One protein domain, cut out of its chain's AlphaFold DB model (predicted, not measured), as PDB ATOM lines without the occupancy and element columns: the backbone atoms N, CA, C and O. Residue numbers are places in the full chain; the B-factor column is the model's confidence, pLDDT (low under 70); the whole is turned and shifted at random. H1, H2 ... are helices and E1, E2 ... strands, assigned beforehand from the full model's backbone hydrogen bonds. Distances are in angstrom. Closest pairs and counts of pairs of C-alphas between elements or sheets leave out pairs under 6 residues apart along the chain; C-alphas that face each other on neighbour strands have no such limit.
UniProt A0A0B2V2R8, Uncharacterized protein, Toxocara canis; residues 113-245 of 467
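This is residues 113 to 245 of the 467 residues of an uncharacterized protein of Toxocara canis (UniProt A0A0B2V2R8). Little regular structure surrounds one twisted sheet, with short helix H1 over one face and residues 153 to 176 crossing the opposite face. The 133 printed residues run H1, E1, E2, E3, E4, E5, mostly strand, with 50 in named elements; the sheet, E1 E5 E4 E3 E2, is antiparallel. It is compact, radius of gyration of the C-alphas 15.4 A, spanning 45 by 34 by 23 A.

H1, residues 117 to 121, its O i to N i+4 pair within hydrogen-bond range, is on the sheet, height over the sheet 6.7 A. Edge strand E1, residues 145 to 152, is antiparallel to E5, residues 229 to 238; N 149 and O 234 are 2.8 A apart. E2, residues 177 to 184, E3, residues 197 to 205, E4, residues 215 to 224, and E5 form a meander, each strand the antiparallel neighbour of the one before, through N 181 and O 199, N 200 and O 221, and N 218 and O 235, each 2.8 A.

H1 begins at C-alpha 117 (385.304, 234.906, 290.149). E4 is 30.3 A long. E5, 27.2 A, ends at C-alpha 238 (365.084, 247.123, 295.508).

The printed part has no cut. The links H1 to E1, E1 to E2 and E2 to E3 are long. Residues 185 to 194 have pLDDT under 70.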
ATOM      1  N   LYS A 113     385.371 242.625 295.481       90.19
ATOM      2  CA  LYS A 113     385.868 241.682 296.501       90.19
ATOM      3  C   LYS A 113     384.858 240.596 296.879       90.19
ATOM      4  O   LYS A 113     385.248 239.579 297.425       90.19
ATOM      5  N   ALA A 114     383.571 240.843 296.640       92.94
ATOM      6  CA  ALA A 114     382.493 239.893 296.912       92.94
ATOM      7  C   ALA A 114     382.078 239.124 295.645       92.94
ATOM      8  O   ALA A 114     381.041 238.468 295.633       92.94
ATOM      9  N   LEU A 115     382.831 239.274 294.550       93.75
ATOM     10  CA  LEU A 115     382.482 238.686 293.270       93.75
ATOM     11  C   LEU A 115     382.958 237.223 293.216       93.75
ATOM     12  O   LEU A 115     384.135 236.971 293.474       93.75
ATOM     13  N   PRO A 116     382.093 236.261 292.850       94.12
ATOM     14  CA  PRO A 116     382.471 234.857 292.756       94.12
ATOM     15  C   PRO A 116     383.208 234.605 291.432       94.12
ATOM     16  O   PRO A 116     382.626 234.137 290.454       94.12
ATOM     17  N   ILE A 117     384.493 234.974 291.377       92.81
ATOM     18  CA  ILE A 117     385.304 234.906 290.149       92.81
ATOM     19  C   ILE A 117     385.360 233.485 289.592       92.81
ATOM     20  O   ILE A 117     385.200 233.316 288.388       92.81
ATOM     21  N   ALA A 118     385.535 232.473 290.445       91.31
ATOM     22  CA  ALA A 118     385.602 231.078 290.014       91.31
ATOM     23  C   ALA A 118     384.315 230.626 289.292       91.31
ATOM     24  O   ALA A 118     384.370 230.086 288.184       91.31
ATOM     25  N   ASP A 119     383.152 230.961 289.860       94.56
ATOM     26  CA  ASP A 119     381.849 230.643 289.268       94.56
ATOM     27  C   ASP A 119     381.621 231.408 287.961       94.56
ATOM     28  O   ASP A 119     381.051 230.862 287.014       94.56
ATOM     29  N   LEU A 120     382.082 232.662 287.882       94.50
ATOM     30  CA  LEU A 120     382.014 233.464 286.659       94.50
ATOM     31  C   LEU A 120     382.939 232.943 285.557       94.50
ATOM     32  O   LEU A 120     382.557 232.995 284.393       94.50
ATOM     33  N   ALA A 121     384.124 232.453 285.920       91.75
ATOM     34  CA  ALA A 121     385.111 231.883 285.004       91.75
ATOM     35  C   ALA A 121     384.750 230.464 284.551       91.75
ATOM     36  O   ALA A 121     385.334 229.954 283.602       91.75
ATOM     37  N   GLY A 122     383.800 229.811 285.228       88.75
ATOM     38  CA  GLY A 122     383.449 228.419 284.958       88.75
ATOM     39  C   GLY A 122     384.508 227.421 285.422       88.75
ATOM     40  O   GLY A 122     384.485 226.274 284.987       88.75
ATOM     41  N   THR A 123     385.414 227.832 286.314       87.88
ATOM     42  CA  THR A 123     386.406 226.930 286.920       87.88
ATOM     43  C   THR A 123     385.790 226.055 288.012       87.88
ATOM     44  O   THR A 123     386.337 225.009 288.355       87.88
ATOM     45  N   THR A 124     384.633 226.459 288.534       89.69
ATOM     46  CA  THR A 124     383.793 225.697 289.458       89.69
ATOM     47  C   THR A 124     382.504 225.252 288.772       89.69
ATOM     48  O   THR A 124     381.918 225.954 287.937       89.69
ATOM     49  N   VAL A 125     382.033 224.063 289.152       91.00
ATOM     50  CA  VAL A 125     380.732 223.556 288.713       91.00
ATOM     51  C   VAL A 125     379.647 224.303 289.479       91.00
ATOM     52  O   VAL A 125     379.493 224.129 290.688       91.00
ATOM     53  N   VAL A 126     378.892 225.138 288.767       92.88
ATOM     54  CA  VAL A 126     377.711 225.810 289.312       92.88
ATOM     55  C   VAL A 126     376.487 224.940 289.021       92.88
ATOM     56  O   VAL A 126     376.294 224.569 287.861       92.88
ATOM     57  N   PRO A 127     375.659 224.615 290.030       93.69
ATOM     58  CA  PRO A 127     374.436 223.850 289.813       93.69
ATOM     59  C   PRO A 127     373.485 224.548 288.834       93.69
ATOM     60  O   PRO A 127     373.351 225.777 288.853       93.69
ATOM     61  N   GLU A 128     372.806 223.772 287.990       90.56
ATOM     62  CA  GLU A 128     371.917 224.301 286.950       90.56
ATOM     63  C   GLU A 128     370.769 225.129 287.550       90.56
ATOM     64  O   GLU A 128     370.404 226.175 287.016       90.56
ATOM     65  N   GLU A 129     370.277 224.746 288.729       92.12
ATOM     66  CA  GLU A 129     369.237 225.451 289.482       92.12
ATOM     67  C   GLU A 129     369.658 226.829 290.019       92.12
ATOM     68  O   GLU A 129     368.826 227.553 290.570       92.12
ATOM     69  N   LYS A 130     370.930 227.211 289.856       95.12
ATOM     70  CA  LYS A 130     371.460 228.550 290.168       95.12
ATOM     71  C   LYS A 130     371.858 229.348 288.928       95.12
ATOM     72  O   LYS A 130     372.353 230.470 289.064       95.12
ATOM     73  N   MET A 131     371.662 228.791 287.734       95.06
ATOM     74  CA  MET A 131     372.142 229.367 286.487       95.06
ATOM     75  C   MET A 131     370.980 229.763 285.575       95.06
ATOM     76  O   MET A 131     370.143 228.962 285.174       95.06
ATOM     77  N   CYS A 132     370.931 231.040 285.225       95.25
ATOM     78  CA  CYS A 132     369.924 231.604 284.346       95.25
ATOM     79  C   CYS A 132     370.305 231.388 282.875       95.25
ATOM     80  O   CYS A 132     371.327 231.894 282.405       95.25
ATOM     81  N   LYS A 133     369.420 230.709 282.138       92.69
ATOM     82  CA  LYS A 133     369.469 230.540 280.670       92.69
ATOM     83  C   LYS A 133     368.696 231.630 279.906       92.69
ATOM     84  O   LYS A 133     368.619 231.618 278.680       92.69
ATOM     85  N   SER A 134     368.106 232.573 280.638       90.88
ATOM     86  CA  SER A 134     367.396 233.747 280.128       90.88
ATOM     87  C   SER A 134     367.617 234.941 281.067       90.88
ATOM     88  O   SER A 134     368.100 234.780 282.188       90.88
ATOM     89  N   ILE A 135     367.306 236.160 280.622       91.31
ATOM     90  CA  ILE A 135     367.487 237.374 281.429       91.31
ATOM     91  C   ILE A 135     366.374 237.443 282.492       91.31
ATOM     92  O   ILE A 135     365.192 237.483 282.133       91.31
ATOM     93  N   PRO A 136     366.708 237.542 283.792       92.19
ATOM     94  CA  PRO A 136     365.711 237.640 284.854       92.19
ATOM     95  C   PRO A 136     364.722 238.793 284.647       92.19
ATOM     96  O   PRO A 136     365.131 239.934 284.414       92.19
ATOM     97  N   GLN A 137     363.415 238.517 284.749       89.69
ATOM     98  CA  GLN A 137     362.383 239.559 284.731       89.69
ATOM     99  C   GLN A 137     361.952 239.863 286.166       89.69
ATOM    100  O   GLN A 137     361.286 239.084 286.843       89.69
ATOM    101  N   ILE A 138     362.323 241.042 286.642       91.44
ATOM    102  CA  ILE A 138     362.174 241.426 288.038       91.44
ATOM    103  C   ILE A 138     360.771 241.970 288.295       91.44
ATOM    104  O   ILE A 138     360.310 242.896 287.621       91.44
ATOM    105  N   ARG A 139     360.075 241.413 289.288       90.12
ATOM    106  CA  ARG A 139     358.792 241.938 289.774       90.12
ATOM    107  C   ARG A 139     359.052 242.850 290.973       90.12
ATOM    108  O   ARG A 139     359.772 242.477 291.890       90.12
ATOM    109  N   ILE A 140     358.474 244.048 290.959       89.62
ATOM    110  CA  ILE A 140     358.535 244.980 292.092       89.62
ATOM    111  C   ILE A 140     357.269 244.775 292.913       89.62
ATOM    112  O   ILE A 140     356.181 245.114 292.451       89.62
ATOM    113  N   THR A 141     357.419 244.194 294.099       89.56
ATOM    114  CA  THR A 141     356.311 243.866 295.012       89.56
ATOM    115  C   THR A 141     356.070 244.949 296.065       89.56
ATOM    116  O   THR A 141     355.031 244.943 296.715       89.56
ATOM    117  N   GLY A 142     357.006 245.890 296.217       88.25
ATOM    118  CA  GLY A 142     357.038 246.865 297.310       88.25
ATOM    119  C   GLY A 142     357.819 246.374 298.534       88.25
ATOM    120  O   GLY A 142     358.145 247.180 299.400       88.25
ATOM    121  N   GLU A 143     358.175 245.092 298.588       93.12
ATOM    122  CA  GLU A 143     359.058 244.540 299.616       93.12
ATOM    123  C   GLU A 143     360.529 244.811 299.277       93.12
ATOM    124  O   GLU A 143     360.899 244.966 298.107       93.12
ATOM    125  N   GLU A 144     361.379 244.873 300.307       95.94
ATOM    126  CA  GLU A 144     362.822 244.953 300.092       95.94
ATOM    127  C   GLU A 144     363.320 243.660 299.430       95.94
ATOM    128  O   GLU A 144     363.014 242.556 299.872       95.94
ATOM    129  N   MET A 145     364.125 243.799 298.379       96.00
ATOM    130  CA  MET A 145     364.719 242.668 297.677       96.00
ATOM    131  C   MET A 145     366.185 242.941 297.359       96.00
ATOM    132  O   MET A 145     366.541 243.946 296.737       96.00
ATOM    133  N   LYS A 146     367.037 241.989 297.737       97.69
ATOM    134  CA  LYS A 146     368.448 241.918 297.359       97.69
ATOM    135  C   LYS A 146     368.676 240.547 296.757       97.69
ATOM    136  O   LYS A 146     368.483 239.541 297.427       97.69
ATOM    137  N   VAL A 147     369.003 240.506 295.475       97.56
ATOM    138  CA  VAL A 147     369.087 239.241 294.748       97.56
ATOM    139  C   VAL A 147     370.112 239.339 293.637       97.56
ATOM    140  O   VAL A 147     370.203 240.356 292.949       97.56
ATOM    141  N   SER A 148     370.873 238.269 293.458       98.25
ATOM    142  CA  SER A 148     371.849 238.111 292.395       98.25
ATOM    143  C   SER A 148     371.525 236.873 291.564       98.25
ATOM    144  O   SER A 148     371.191 235.818 292.103       98.25
ATOM    145  N   TYR A 149     371.660 237.014 290.249       98.19
ATOM    146  CA  TYR A 149     371.423 235.981 289.246       98.19
ATOM    147  C   TYR A 149     372.696 235.766 288.436       98.19
ATOM    148  O   TYR A 149     373.290 236.737 287.958       98.19
ATOM    149  N   LEU A 150     373.102 234.512 288.260       98.00
ATOM    150  CA  LEU A 150     374.224 234.148 287.403       98.00
ATOM    151  C   LEU A 150     373.684 233.774 286.024       98.00
ATOM    152  O   LEU A 150     372.821 232.911 285.929       98.00
ATOM    153  N   VAL A 151     374.164 234.421 284.968       97.12
ATOM    154  CA  VAL A 151     373.692 234.236 283.591       97.12
ATOM    155  C   VAL A 151     374.765 233.556 282.754       97.12
ATOM    156  O   VAL A 151     375.922 233.984 282.748       97.12
ATOM    157  N   ASP A 152     374.344 232.524 282.028       93.81
ATOM    158  CA  ASP A 152     375.179 231.755 281.113       93.81
ATOM    159  C   ASP A 152     375.173 232.363 279.702       93.81
ATOM    160  O   ASP A 152     374.118 232.500 279.069       93.81
ATOM    161  N   HIS A 153     376.358 232.715 279.192       93.44
ATOM    162  CA  HIS A 153     376.499 233.315 277.867       93.44
ATOM    163  C   HIS A 153     376.420 232.330 276.702       93.44
ATOM    164  O   HIS A 153     376.272 232.778 275.569       93.44
ATOM    165  N   SER A 154     376.398 231.019 276.960       90.00
ATOM    166  CA  SER A 154     376.030 230.039 275.928       90.00
ATOM    167  C   SER A 154     374.552 230.137 275.515       90.00
ATOM    168  O   SER A 154     374.186 229.705 274.427       90.00
ATOM    169  N   HIS A 155     373.705 230.740 276.363       89.25
ATOM    170  CA  HIS A 155     372.269 230.909 276.116       89.25
ATOM    171  C   HIS A 155     371.859 232.377 275.931       89.25
ATOM    172  O   HIS A 155     370.903 232.671 275.211       89.25
ATOM    173  N   VAL A 156     372.548 233.310 276.601       90.00
ATOM    174  CA  VAL A 156     372.224 234.745 276.580       90.00
ATOM    175  C   VAL A 156     373.438 235.555 276.131       90.00
ATOM    176  O   VAL A 156     374.400 235.656 276.894       90.00
ATOM    177  N   PRO A 157     373.395 236.239 274.975       89.94
ATOM    178  CA  PRO A 157     374.509 237.064 274.525       89.94
ATOM    179  C   PRO A 157     374.939 238.099 275.575       89.94
ATOM    180  O   PRO A 157     374.113 238.773 276.201       89.94
ATOM    181  N   ALA A 158     376.250 238.287 275.746       89.81
ATOM    182  CA  ALA A 158     376.797 239.224 276.735       89.81
ATOM    183  C   ALA A 158     376.397 240.690 276.491       89.81
ATOM    184  O   ALA A 158     376.408 241.515 277.406       89.81
ATOM    185  N   VAL A 159     375.997 241.036 275.270       87.00
ATOM    186  CA  VAL A 159     375.472 242.367 274.930       87.00
ATOM    187  C   VAL A 159     374.039 242.596 275.430       87.00
ATOM    188  O   VAL A 159     373.601 243.746 275.544       87.00
ATOM    189  N   ASP A 160     373.316 241.527 275.768       89.75
ATOM    190  CA  ASP A 160     371.895 241.579 276.108       89.75
ATOM    191  C   ASP A 160     371.624 241.561 277.608       89.75
ATOM    192  O   ASP A 160     370.562 242.026 278.024       89.75
ATOM    193  N   VAL A 161     372.570 241.135 278.450       91.75
ATOM    194  CA  VAL A 161     372.362 241.007 279.911       91.75
ATOM    195  C   VAL A 161     371.955 242.300 280.621       91.75
ATOM    196  O   VAL A 161     371.448 242.292 281.741       91.75
ATOM    197  N   CYS A 162     372.129 243.448 279.975       89.75
ATOM    198  CA  CYS A 162     371.676 244.724 280.505       89.75
ATOM    199  C   CYS A 162     370.166 244.985 280.284       89.75
ATOM    200  O   CYS A 162     369.645 245.932 280.881       89.75
ATOM    201  N   THR A 163     369.460 244.171 279.486       86.62
ATOM    202  CA  THR A 163     368.091 244.416 278.981       86.62
ATOM    203  C   THR A 163     366.987 243.671 279.755       86.62
ATOM    204  O   THR A 163     366.404 242.685 279.300       86.62
ATOM    205  N   ASP A 164     366.641 244.185 280.937       89.25
ATOM    206  CA  ASP A 164     365.544 243.656 281.770       89.25
ATOM    207  C   ASP A 164     364.172 244.319 281.496       89.25
ATOM    208  O   ASP A 164     364.009 245.146 280.592       89.25
ATOM    209  N   ASN A 165     363.156 243.931 282.273       88.62
ATOM    210  CA  ASN A 165     361.784 244.447 282.204       88.62
ATOM    211  C   ASN A 165     361.524 245.732 283.000       88.62
ATOM    212  O   ASN A 165     360.387 246.213 282.974       88.62
ATOM    213  N   LEU A 166     362.507 246.280 283.718       87.75
ATOM    214  CA  LEU A 166     362.290 247.473 284.546       87.75
ATOM    215  C   LEU A 166     362.326 248.761 283.712       87.75
ATOM    216  O   LEU A 166     361.766 249.783 284.100       87.75
ATOM    217  N   GLY A 167     362.867 248.676 282.498       84.62
ATOM    218  CA  GLY A 167     362.745 249.688 281.465       84.62
ATOM    219  C   GLY A 167     363.973 250.572 281.338       84.62
ATOM    220  O   GLY A 167     365.047 250.094 280.980       84.62
ATOM    221  N   ILE A 168     363.815 251.886 281.514       83.69
ATOM    222  CA  ILE A 168     364.874 252.845 281.182       83.69
ATOM    223  C   ILE A 168     365.782 253.089 282.391       83.69
ATOM    224  O   ILE A 168     365.426 253.787 283.341       83.69
ATOM    225  N   TRP A 169     367.009 252.584 282.289       88.69
ATOM    226  CA  TRP A 169     368.060 252.768 283.291       88.69
ATOM    227  C   TRP A 169     368.927 254.016 283.082       88.69
ATOM    228  O   TRP A 169     369.627 254.431 284.000       88.69
ATOM    229  N   ASN A 170     368.875 254.621 281.893       83.00
ATOM    230  CA  ASN A 170     369.707 255.760 281.508       83.00
ATOM    231  C   ASN A 170     368.853 256.971 281.117       83.00
ATOM    232  O   ASN A 170     367.843 256.850 280.433       83.00
ATOM    233  N   SER A 171     369.283 258.166 281.500       79.50
ATOM    234  CA  SER A 171     368.687 259.442 281.109       79.50
ATOM    235  C   SER A 171     369.779 260.483 280.902       79.50
ATOM    236  O   SER A 171     370.912 260.300 281.336       79.50
ATOM    237  N   LYS A 172     369.420 261.635 280.332       74.81
ATOM    238  CA  LYS A 172     370.340 262.774 280.172       74.81
ATOM    239  C   LYS A 172     371.019 263.204 281.484       74.81
ATOM    240  O   LYS A 172     372.102 263.774 281.451       74.81
ATOM    241  N   HIS A 173     370.376 262.954 282.625       73.62
ATOM    242  CA  HIS A 173     370.845 263.386 283.944       73.62
ATOM    243  C   HIS A 173     371.376 262.243 284.817       73.62
ATOM    244  O   HIS A 173     371.915 262.502 285.889       73.62
ATOM    245  N   ARG A 174     371.210 260.987 284.395       74.50
ATOM    246  CA  ARG A 174     371.682 259.798 285.114       74.50
ATOM    247  C   ARG A 174     372.095 258.749 284.104       74.50
ATOM    248  O   ARG A 174     371.231 258.191 283.434       74.50
ATOM    249  N   SER A 175     373.385 258.476 284.043       77.12
ATOM    250  CA  SER A 175     373.943 257.467 283.154       77.12
ATOM    251  C   SER A 175     374.493 256.304 283.960       77.12
ATOM    252  O   SER A 175     374.954 256.471 285.090       77.12
ATOM    253  N   MET A 176     374.459 255.129 283.346       87.62
ATOM    254  CA  MET A 176     375.238 253.970 283.738       87.62
ATOM    255  C   MET A 176     376.703 254.364 283.911       87.62
ATOM    256  O   MET A 176     377.283 255.013 283.037       87.62
ATOM    257  N   THR A 177     377.315 253.916 285.001       90.81
ATOM    258  CA  THR A 177     378.766 253.990 285.172       90.81
ATOM    259  C   THR A 177     379.386 252.638 284.850       90.81
ATOM    260  O   THR A 177     378.866 251.599 285.262       90.81
ATOM    261  N   THR A 178     380.484 252.652 284.094       93.44
ATOM    262  CA  THR A 178     381.273 251.451 283.797       93.44
ATOM    263  C   THR A 178     382.613 251.547 284.506       93.44
ATOM    264  O   THR A 178     383.253 252.596 284.481       93.44
ATOM    265  N   THR A 179     383.033 250.462 285.140       93.69
ATOM    266  CA  THR A 179     384.351 250.328 285.759       93.69
ATOM    267  C   THR A 179     384.934 248.987 285.352       93.69
ATOM    268  O   THR A 179     384.210 247.994 285.308       93.69
ATOM    269  N   THR A 180     386.224 248.964 285.051       92.56
ATOM    270  CA  THR A 180     386.944 247.748 284.676       92.56
ATOM    271  C   THR A 180     387.913 247.392 285.791       92.56
ATOM    272  O   THR A 180     388.584 248.269 286.330       92.56
ATOM    273  N   HIS A 181     387.960 246.114 286.146       90.12
ATOM    274  CA  HIS A 181     388.885 245.558 287.121       90.12
ATOM    275  C   HIS A 181     389.686 244.443 286.459       90.12
ATOM    276  O   HIS A 181     389.129 243.643 285.711       90.12
ATOM    277  N   PHE A 182     390.976 244.386 286.758       89.44
ATOM    278  CA  PHE A 182     391.866 243.337 286.283       89.44
ATOM    279  C   PHE A 182     392.059 242.322 287.411       89.44
ATOM    280  O   PHE A 182     392.280 242.692 288.567       89.44
ATOM    281  N   VAL A 183     391.887 241.042 287.098       84.38
ATOM    282  CA  VAL A 183     391.884 239.956 288.083       84.38
ATOM    283  C   VAL A 183     392.928 238.922 287.682       84.38
ATOM    284  O   VAL A 183     393.034 238.552 286.513       84.38
ATOM    285  N   LYS A 184     393.723 238.481 288.657       81.94
ATOM    286  CA  LYS A 184     394.783 237.491 288.488       81.94
ATOM    287  C   LYS A 184     394.469 236.294 289.382       81.94
ATOM    288  O   LYS A 184     394.557 236.377 290.604       81.94
ATOM    289  N   GLY A 185     394.080 235.182 288.777       68.38
ATOM    290  CA  GLY A 185     393.564 234.011 289.472       68.38
ATOM    291  C   GLY A 185     392.200 234.236 290.148       68.38
ATOM    292  O   GLY A 185     391.609 235.310 290.049       68.38
ATOM    293  N   PRO A 186     391.667 233.218 290.843       60.31
ATOM    294  CA  PRO A 186     390.326 233.256 291.432       60.31
ATOM    295  C   PRO A 186     390.189 234.174 292.659       60.31
ATOM    296  O   PRO A 186     389.067 234.532 293.010       60.31
ATOM    297  N   GLU A 187     391.294 234.569 293.303       60.06
ATOM    298  CA  GLU A 187     391.262 235.270 294.600       60.06
ATOM    299  C   GLU A 187     392.000 236.620 294.633       60.06
ATOM    300  O   GLU A 187     391.777 237.405 295.555       60.06
ATOM    301  N   ASN A 188     392.838 236.947 293.640       59.59
ATOM    302  CA  ASN A 188     393.653 238.164 293.686       59.59
ATOM    303  C   ASN A 188     393.197 239.196 292.646       59.59
ATOM    304  O   ASN A 188     393.187 238.947 291.441       59.59
ATOM    305  N   LEU A 189     392.875 240.409 293.106       60.84
ATOM    306  CA  LEU A 189     392.857 241.564 292.208       60.84
ATOM    307  C   LEU A 189     394.298 241.833 291.767       60.84
ATOM    308  O   LEU A 189     395.167 242.068 292.604       60.84
ATOM    309  N   GLY A 190     394.545 241.759 290.463       55.06
ATOM    310  CA  GLY A 190     395.856 242.049 289.897       55.06
ATOM    311  C   GLY A 190     396.012 243.548 289.661       55.06
ATOM    312  O   GLY A 190     395.116 244.185 289.108       55.06
ATOM    313  N   GLU A 191     397.157 244.109 290.040       48.78
ATOM    314  CA  GLU A 191     397.632 245.380 289.490       48.78
ATOM    315  C   GLU A 191     398.584 245.085 288.322       48.78
ATOM    316  O   GLU A 191     399.516 244.290 288.454       48.78
ATOM    317  N   GLY A 192     398.349 245.719 287.171       52.88
ATOM    318  CA  GLY A 192     399.231 245.651 286.001       52.88
ATOM    319  C   GLY A 192     398.732 244.782 284.840       52.88
ATOM    320  O   GLY A 192     397.638 244.227 284.861       52.88
ATOM    321  N   THR A 193     399.562 244.702 283.798       55.66
ATOM    322  CA  THR A 193     399.275 244.126 282.468       55.66
ATOM    323  C   THR A 193     399.177 242.594 282.433       55.66
ATOM    324  O   THR A 193     398.738 242.047 281.429       55.66
ATOM    325  N   ASN A 194     399.563 241.897 283.508       66.50
ATOM    326  CA  ASN A 194     399.503 240.432 283.620       66.50
ATOM    327  C   ASN A 194     398.293 239.995 284.461       66.50
ATOM    328  O   ASN A 194     398.436 239.635 285.636       66.50
ATOM    329  N   CYS A 195     397.109 240.045 283.857       73.81
ATOM    330  CA  CYS A 195     395.854 239.572 284.435       73.81
ATOM    331  C   CYS A 195     395.283 238.408 283.620       73.81
ATOM    332  O   CYS A 195     395.362 238.418 282.394       73.81
ATOM    333  N   ASP A 196     394.665 237.444 284.300       82.50
ATOM    334  CA  ASP A 196     394.036 236.288 283.648       82.50
ATOM    335  C   ASP A 196     392.631 236.639 283.146       82.50
ATOM    336  O   ASP A 196     392.159 236.102 282.144       82.50
ATOM    337  N   TYR A 197     391.971 237.575 283.836       88.62
ATOM    338  CA  TYR A 197     390.614 237.992 283.526       88.62
ATOM    339  C   TYR A 197     390.428 239.504 283.614       88.62
ATOM    340  O   TYR A 197     391.024 240.198 284.447       88.62
ATOM    341  N   VAL A 198     389.488 239.998 282.810       91.81
ATOM    342  CA  VAL A 198     388.994 241.373 282.860       91.81
ATOM    343  C   VAL A 198     387.543 241.360 283.330       91.81
ATOM    344  O   VAL A 198     386.656 240.819 282.678       91.81
ATOM    345  N   VAL A 199     387.268 241.981 284.472       94.38
ATOM    346  CA  VAL A 199     385.918 242.125 285.022       94.38
ATOM    347  C   VAL A 199     385.369 243.500 284.666       94.38
ATOM    348  O   VAL A 199     385.887 244.528 285.106       94.38
ATOM    349  N   ARG A 200     384.253 243.540 283.938       95.12
ATOM    350  CA  ARG A 200     383.528 244.777 283.636       95.12
ATOM    351  C   ARG A 200     382.320 244.918 284.552       95.12
ATOM    352  O   ARG A 200     381.402 244.103 284.517       95.12
ATOM    353  N   LYS A 201     382.294 245.991 285.335       96.69
ATOM    354  CA  LYS A 201     381.178 246.393 286.192       96.69
ATOM    355  C   LYS A 201     380.367 247.485 285.517       96.69
ATOM    356  O   LYS A 201     380.901 248.551 285.226       96.69
ATOM    357  N   ARG A 202     379.063 247.286 285.361       96.44
ATOM    358  CA  ARG A 202     378.109 248.325 284.950       96.44
ATOM    359  C   ARG A 202     377.121 248.581 286.077       96.44
ATOM    360  O   ARG A 202     376.392 247.679 286.474       96.44
ATOM    361  N   THR A 203     377.100 249.801 286.602       96.00
ATOM    362  CA  THR A 203     376.206 250.196 287.700       96.00
ATOM    363  C   THR A 203     375.087 251.079 287.175       96.00
ATOM    364  O   THR A 203     375.334 252.052 286.461       96.00
ATOM    365  N   TYR A 204     373.859 250.764 287.571       95.06
ATOM    366  CA  TYR A 204     372.648 251.442 287.142       95.06
ATOM    367  C   TYR A 204     371.824 251.891 288.345       95.06
ATOM    368  O   TYR A 204     371.611 251.140 289.297       95.06
ATOM    369  N   ASN A 205     371.297 253.108 288.253       93.25
ATOM    370  CA  ASN A 205     370.267 253.621 289.146       93.25
ATOM    371  C   ASN A 205     369.026 253.887 288.305       93.25
ATOM    372  O   ASN A 205     369.101 254.635 287.331       93.25
ATOM    373  N   HIS A 206     367.896 253.294 288.671       92.69
ATOM    374  CA  HIS A 206     366.694 253.422 287.865       92.69
ATOM    375  C   HIS A 206     366.201 254.878 287.844       92.69
ATOM    376  O   HIS A 206     366.038 255.512 288.890       92.69
ATOM    377  N   VAL A 207     365.954 255.418 286.645       89.88
ATOM    378  CA  VAL A 207     365.676 256.853 286.440       89.88
ATOM    379  C   VAL A 207     364.375 257.272 287.116       89.88
ATOM    380  O   VAL A 207     364.304 258.340 287.718       89.88
ATOM    381  N   ASN A 208     363.362 256.412 287.037       88.81
ATOM    382  CA  ASN A 208     362.025 256.715 287.537       88.81
ATOM    383  C   ASN A 208     361.700 256.026 288.871       88.81
ATOM    384  O   ASN A 208     360.527 255.859 289.199       88.81
ATOM    385  N   ALA A 209     362.715 255.571 289.609       91.75
ATOM    386  CA  ALA A 209     362.486 254.963 290.915       91.75
ATOM    387  C   ALA A 209     362.047 255.998 291.953       91.75
ATOM    388  O   ALA A 209     362.582 257.111 292.004       91.75
ATOM    389  N   ARG A 210     361.106 255.598 292.806       91.19
ATOM    390  CA  ARG A 210     360.687 256.343 293.991       91.19
ATOM    391  C   ARG A 210     360.756 255.427 295.214       91.19
ATOM    392  O   ARG A 210     360.150 254.368 295.165       91.19
ATOM    393  N   PRO A 211     361.470 255.820 296.282       93.00
ATOM    394  CA  PRO A 211     362.372 256.972 296.370       93.00
ATOM    395  C   PRO A 211     363.527 256.914 295.357       93.00
ATOM    396  O   PRO A 211     363.852 255.861 294.810       93.00
ATOM    397  N   VAL A 212     364.166 258.050 295.087       89.75
ATOM    398  CA  VAL A 212     365.288 258.109 294.138       89.75
ATOM    399  C   VAL A 212     366.441 257.224 294.622       89.75
ATOM    400  O   VAL A 212     366.882 257.345 295.758       89.75
ATOM    401  N   GLY A 213     366.954 256.354 293.745       90.50
ATOM    402  CA  GLY A 213     368.051 255.433 294.077       90.50
ATOM    403  C   GLY A 213     367.628 254.187 294.864       90.50
ATOM    404  O   GLY A 213     368.490 253.383 295.209       90.50
ATOM    405  N   SER A 214     366.328 254.001 295.113       94.94
ATOM    406  CA  SER A 214     365.796 252.797 295.766       94.94
ATOM    407  C   SER A 214     365.916 251.542 294.898       94.94
ATOM    408  O   SER A 214     366.061 250.452 295.441       94.94
ATOM    409  N   ILE A 215     365.920 251.689 293.568       96.12
ATOM    410  CA  ILE A 215     366.060 250.587 292.608       96.12
ATOM    411  C   ILE A 215     367.396 250.720 291.884       96.12
ATOM    412  O   ILE A 215     367.632 251.680 291.137       96.12
ATOM    413  N   ARG A 216     368.272 249.742 292.108       96.38
ATOM    414  CA  ARG A 216     369.635 249.699 291.576       96.38
ATOM    415  C   ARG A 216     369.928 248.331 290.986       96.38
ATOM    416  O   ARG A 216     369.409 247.321 291.456       96.38
ATOM    417  N   LYS A 217     370.794 248.323 289.978       96.38
ATOM    418  CA  LYS A 217     371.329 247.108 289.370       96.38
ATOM    419  C   LYS A 217     372.829 247.252 289.177       96.38
ATOM    420  O   LYS A 217     373.297 248.311 288.761       96.38
ATOM    421  N   VAL A 218     373.567 246.181 289.417       97.62
ATOM    422  CA  VAL A 218     374.953 246.030 288.983       97.62
ATOM    423  C   VAL A 218     375.031 244.809 288.085       97.62
ATOM    424  O   VAL A 218     374.502 243.757 288.423       97.62
ATOM    425  N   VAL A 219     375.671 244.965 286.934       97.94
ATOM    426  CA  VAL A 219     375.991 243.861 286.032       97.94
ATOM    427  C   VAL A 219     377.497 243.699 286.032       97.94
ATOM    428  O   VAL A 219     378.219 244.638 285.690       97.94
ATOM    429  N   TRP A 220     377.954 242.527 286.437       98.00
ATOM    430  CA  TRP A 220     379.339 242.107 286.316       98.00
ATOM    431  C   TRP A 220     379.446 241.162 285.136       98.00
ATOM    432  O   TRP A 220     378.658 240.227 285.060       98.00
ATOM    433  N   THR A 221     380.408 241.379 284.252       97.62
ATOM    434  CA  THR A 221     380.720 240.451 283.162       97.62
ATOM    435  C   THR A 221     382.205 240.145 283.207       97.62
ATOM    436  O   THR A 221     383.015 241.075 283.258       97.62
ATOM    437  N   LEU A 222     382.546 238.860 283.227       95.44
ATOM    438  CA  LEU A 222     383.926 238.396 283.188       95.44
ATOM    439  C   LEU A 222     384.340 238.135 281.738       95.44
ATOM    440  O   LEU A 222     383.598 237.498 280.991       95.44
ATOM    441  N   TYR A 223     385.524 238.607 281.372       94.12
ATOM    442  CA  TYR A 223     386.138 238.405 280.067       94.12
ATOM    443  C   TYR A 223     387.478 237.691 280.216       94.12
ATOM    444  O   TYR A 223     388.219 237.969 281.166       94.12
ATOM    445  N   GLY A 224     387.779 236.798 279.277       89.75
ATOM    446  CA  GLY A 224     389.109 236.222 279.110       89.75
ATOM    447  C   GLY A 224     390.087 237.195 278.463       89.75
ATOM    448  O   GLY A 224     389.707 238.278 278.007       89.75
ATOM    449  N   ALA A 225     391.359 236.800 278.419       82.94
ATOM    450  CA  ALA A 225     392.409 237.551 277.731       82.94
ATOM    451  C   ALA A 225     392.161 237.672 276.214       82.94
ATOM    452  O   ALA A 225     392.588 238.643 275.595       82.94
ATOM    453  N   ASP A 226     391.431 236.721 275.633       84.19
ATOM    454  CA  ASP A 226     390.966 236.718 274.241       84.19
ATOM    455  C   ASP A 226     389.780 237.670 273.983       84.19
ATOM    456  O   ASP A 226     389.365 237.859 272.841       84.19
ATOM    457  N   GLY A 227     389.226 238.279 275.036       85.25
ATOM    458  CA  GLY A 227     388.044 239.130 274.961       85.25
ATOM    459  C   GLY A 227     386.719 238.366 274.922       85.25
ATOM    460  O   GLY A 227     385.666 239.010 274.864       85.25
ATOM    461  N   ALA A 228     386.732 237.031 275.010       89.06
ATOM    462  CA  ALA A 228     385.516 236.236 275.095       89.06
ATOM    463  C   ALA A 228     384.837 236.447 276.455       89.06
ATOM    464  O   ALA A 228     385.481 236.488 277.505       89.06
ATOM    465  N   ALA A 229     383.513 236.608 276.442       92.94
ATOM    466  CA  ALA A 229     382.732 236.733 277.666       92.94
ATOM    467  C   ALA A 229     382.460 235.344 278.257       92.94
ATOM    468  O   ALA A 229     381.904 234.492 277.569       92.94
ATOM    469  N   PHE A 230     382.775 235.145 279.537       93.88
ATOM    470  CA  PHE A 230     382.459 233.903 280.243       93.88
ATOM    471  C   PHE A 230     381.007 233.899 280.730       93.88
ATOM    472  O   PHE A 230     380.097 233.478 280.025       93.88
ATOM    473  N   ARG A 231     380.758 234.408 281.937       96.31
ATOM    474  CA  ARG A 231     379.419 234.554 282.522       96.31
ATOM    475  C   ARG A 231     379.218 235.972 283.033       96.31
ATOM    476  O   ARG A 231     380.172 236.743 283.203       96.31
ATOM    477  N   SER A 232     377.963 236.303 283.320       98.06
ATOM    478  CA  SER A 232     377.604 237.563 283.965       98.06
ATOM    479  C   SER A 232     376.857 237.346 285.277       98.06
ATOM    480  O   SER A 232     376.026 236.452 285.381       98.06
ATOM    481  N   LEU A 233     377.096 238.212 286.262       98.31
ATOM    482  CA  LEU A 233     376.320 238.285 287.500       98.31
ATOM    483  C   LEU A 233     375.473 239.560 287.497       98.31
ATOM    484  O   LEU A 233     376.002 240.675 287.487       98.31
ATOM    485  N   LEU A 234     374.153 239.398 287.524       98.25
ATOM    486  CA  LEU A 234     373.184 240.488 287.591       98.25
ATOM    487  C   LEU A 234     372.687 240.602 289.026       98.25
ATOM    488  O   LEU A 234     371.984 239.727 289.517       98.25
ATOM    489  N   SER A 235     373.033 241.697 289.684       98.19
ATOM    490  CA  SER A 235     372.743 241.938 291.092       98.19
ATOM    491  C   SER A 235     371.795 243.122 291.245       98.19
ATOM    492  O   SER A 235     372.076 244.225 290.768       98.19
ATOM    493  N   TYR A 236     370.661 242.901 291.902       98.06
ATOM    494  CA  TYR A 236     369.586 243.867 292.085       98.06
ATOM    495  C   TYR A 236     369.427 244.246 293.553       98.06
ATOM    496  O   TYR A 236     369.518 243.413 294.454       98.06
ATOM    497  N   HIS A 237     369.135 245.525 293.775       97.75
ATOM    498  CA  HIS A 237     368.733 246.060 295.066       97.75
ATOM    499  C   HIS A 237     367.475 246.899 294.883       97.75
ATOM    500  O   HIS A 237     367.525 247.959 294.252       97.75
ATOM    501  N   ILE A 238     366.374 246.441 295.466       97.44
ATOM    502  CA  ILE A 238     365.084 247.123 295.508       97.44
ATOM    503  C   ILE A 238     364.804 247.450 296.968       97.44
ATOM    504  O   ILE A 238     364.699 246.554 297.796       97.44
ATOM    505  N   GLY A 239     364.762 248.741 297.288       96.75
ATOM    506  CA  GLY A 239     364.439 249.205 298.632       96.75
ATOM    507  C   GLY A 239     362.978 248.946 298.994       96.75
ATOM    508  O   GLY A 239     362.119 248.841 298.119       96.75
ATOM    509  N   GLU A 240     362.698 248.900 300.289       96.62
ATOM    510  CA  GLU A 240     361.333 248.821 300.806       96.62
ATOM    511  C   GLU A 240     360.476 249.996 300.301       96.62
ATOM    512  O   GLU A 240     360.926 251.146 300.242       96.62
ATOM    513  N   GLY A 241     359.244 249.698 299.887       94.81
ATOM    514  CA  GLY A 241     358.305 250.667 299.326       94.81
ATOM    515  C   GLY A 241     358.721 251.239 297.969       94.81
ATOM    516  O   GLY A 241     358.141 252.231 297.526       94.81
ATOM    517  N   ALA A 242     359.734 250.662 297.311       94.75
ATOM    518  CA  ALA A 242     360.192 251.156 296.025       94.75
ATOM    519  C   ALA A 242     359.150 250.923 294.927       94.75
ATOM    520  O   ALA A 242     358.609 249.831 294.765       94.75
ATOM    521  N   GLU A 243     358.940 251.940 294.100       92.56
ATOM    522  CA  GLU A 243     358.080 251.874 292.924       92.56
ATOM    523  C   GLU A 243     358.776 252.481 291.700       92.56
ATOM    524  O   GLU A 243     359.640 253.358 291.805       92.56
ATOM    525  N   ILE A 244     358.381 252.035 290.504       89.38
ATOM    526  CA  ILE A 244     358.764 252.686 289.248       89.38
ATOM    527  C   ILE A 244     357.615 253.576 288.799       89.38
ATOM    528  O   ILE A 244     356.592 253.102 288.297       89.38
ATOM    529  N   PHE A 245     357.813 254.886 288.922       82.44
ATOM    530  CA  PHE A 245     356.864 255.856 288.409       82.44
ATOM    531  C   PHE A 245     356.916 255.882 286.879       82.44
ATOM    532  O   PHE A 245     357.980 255.994 286.273       82.44
TER     533      PHE A 245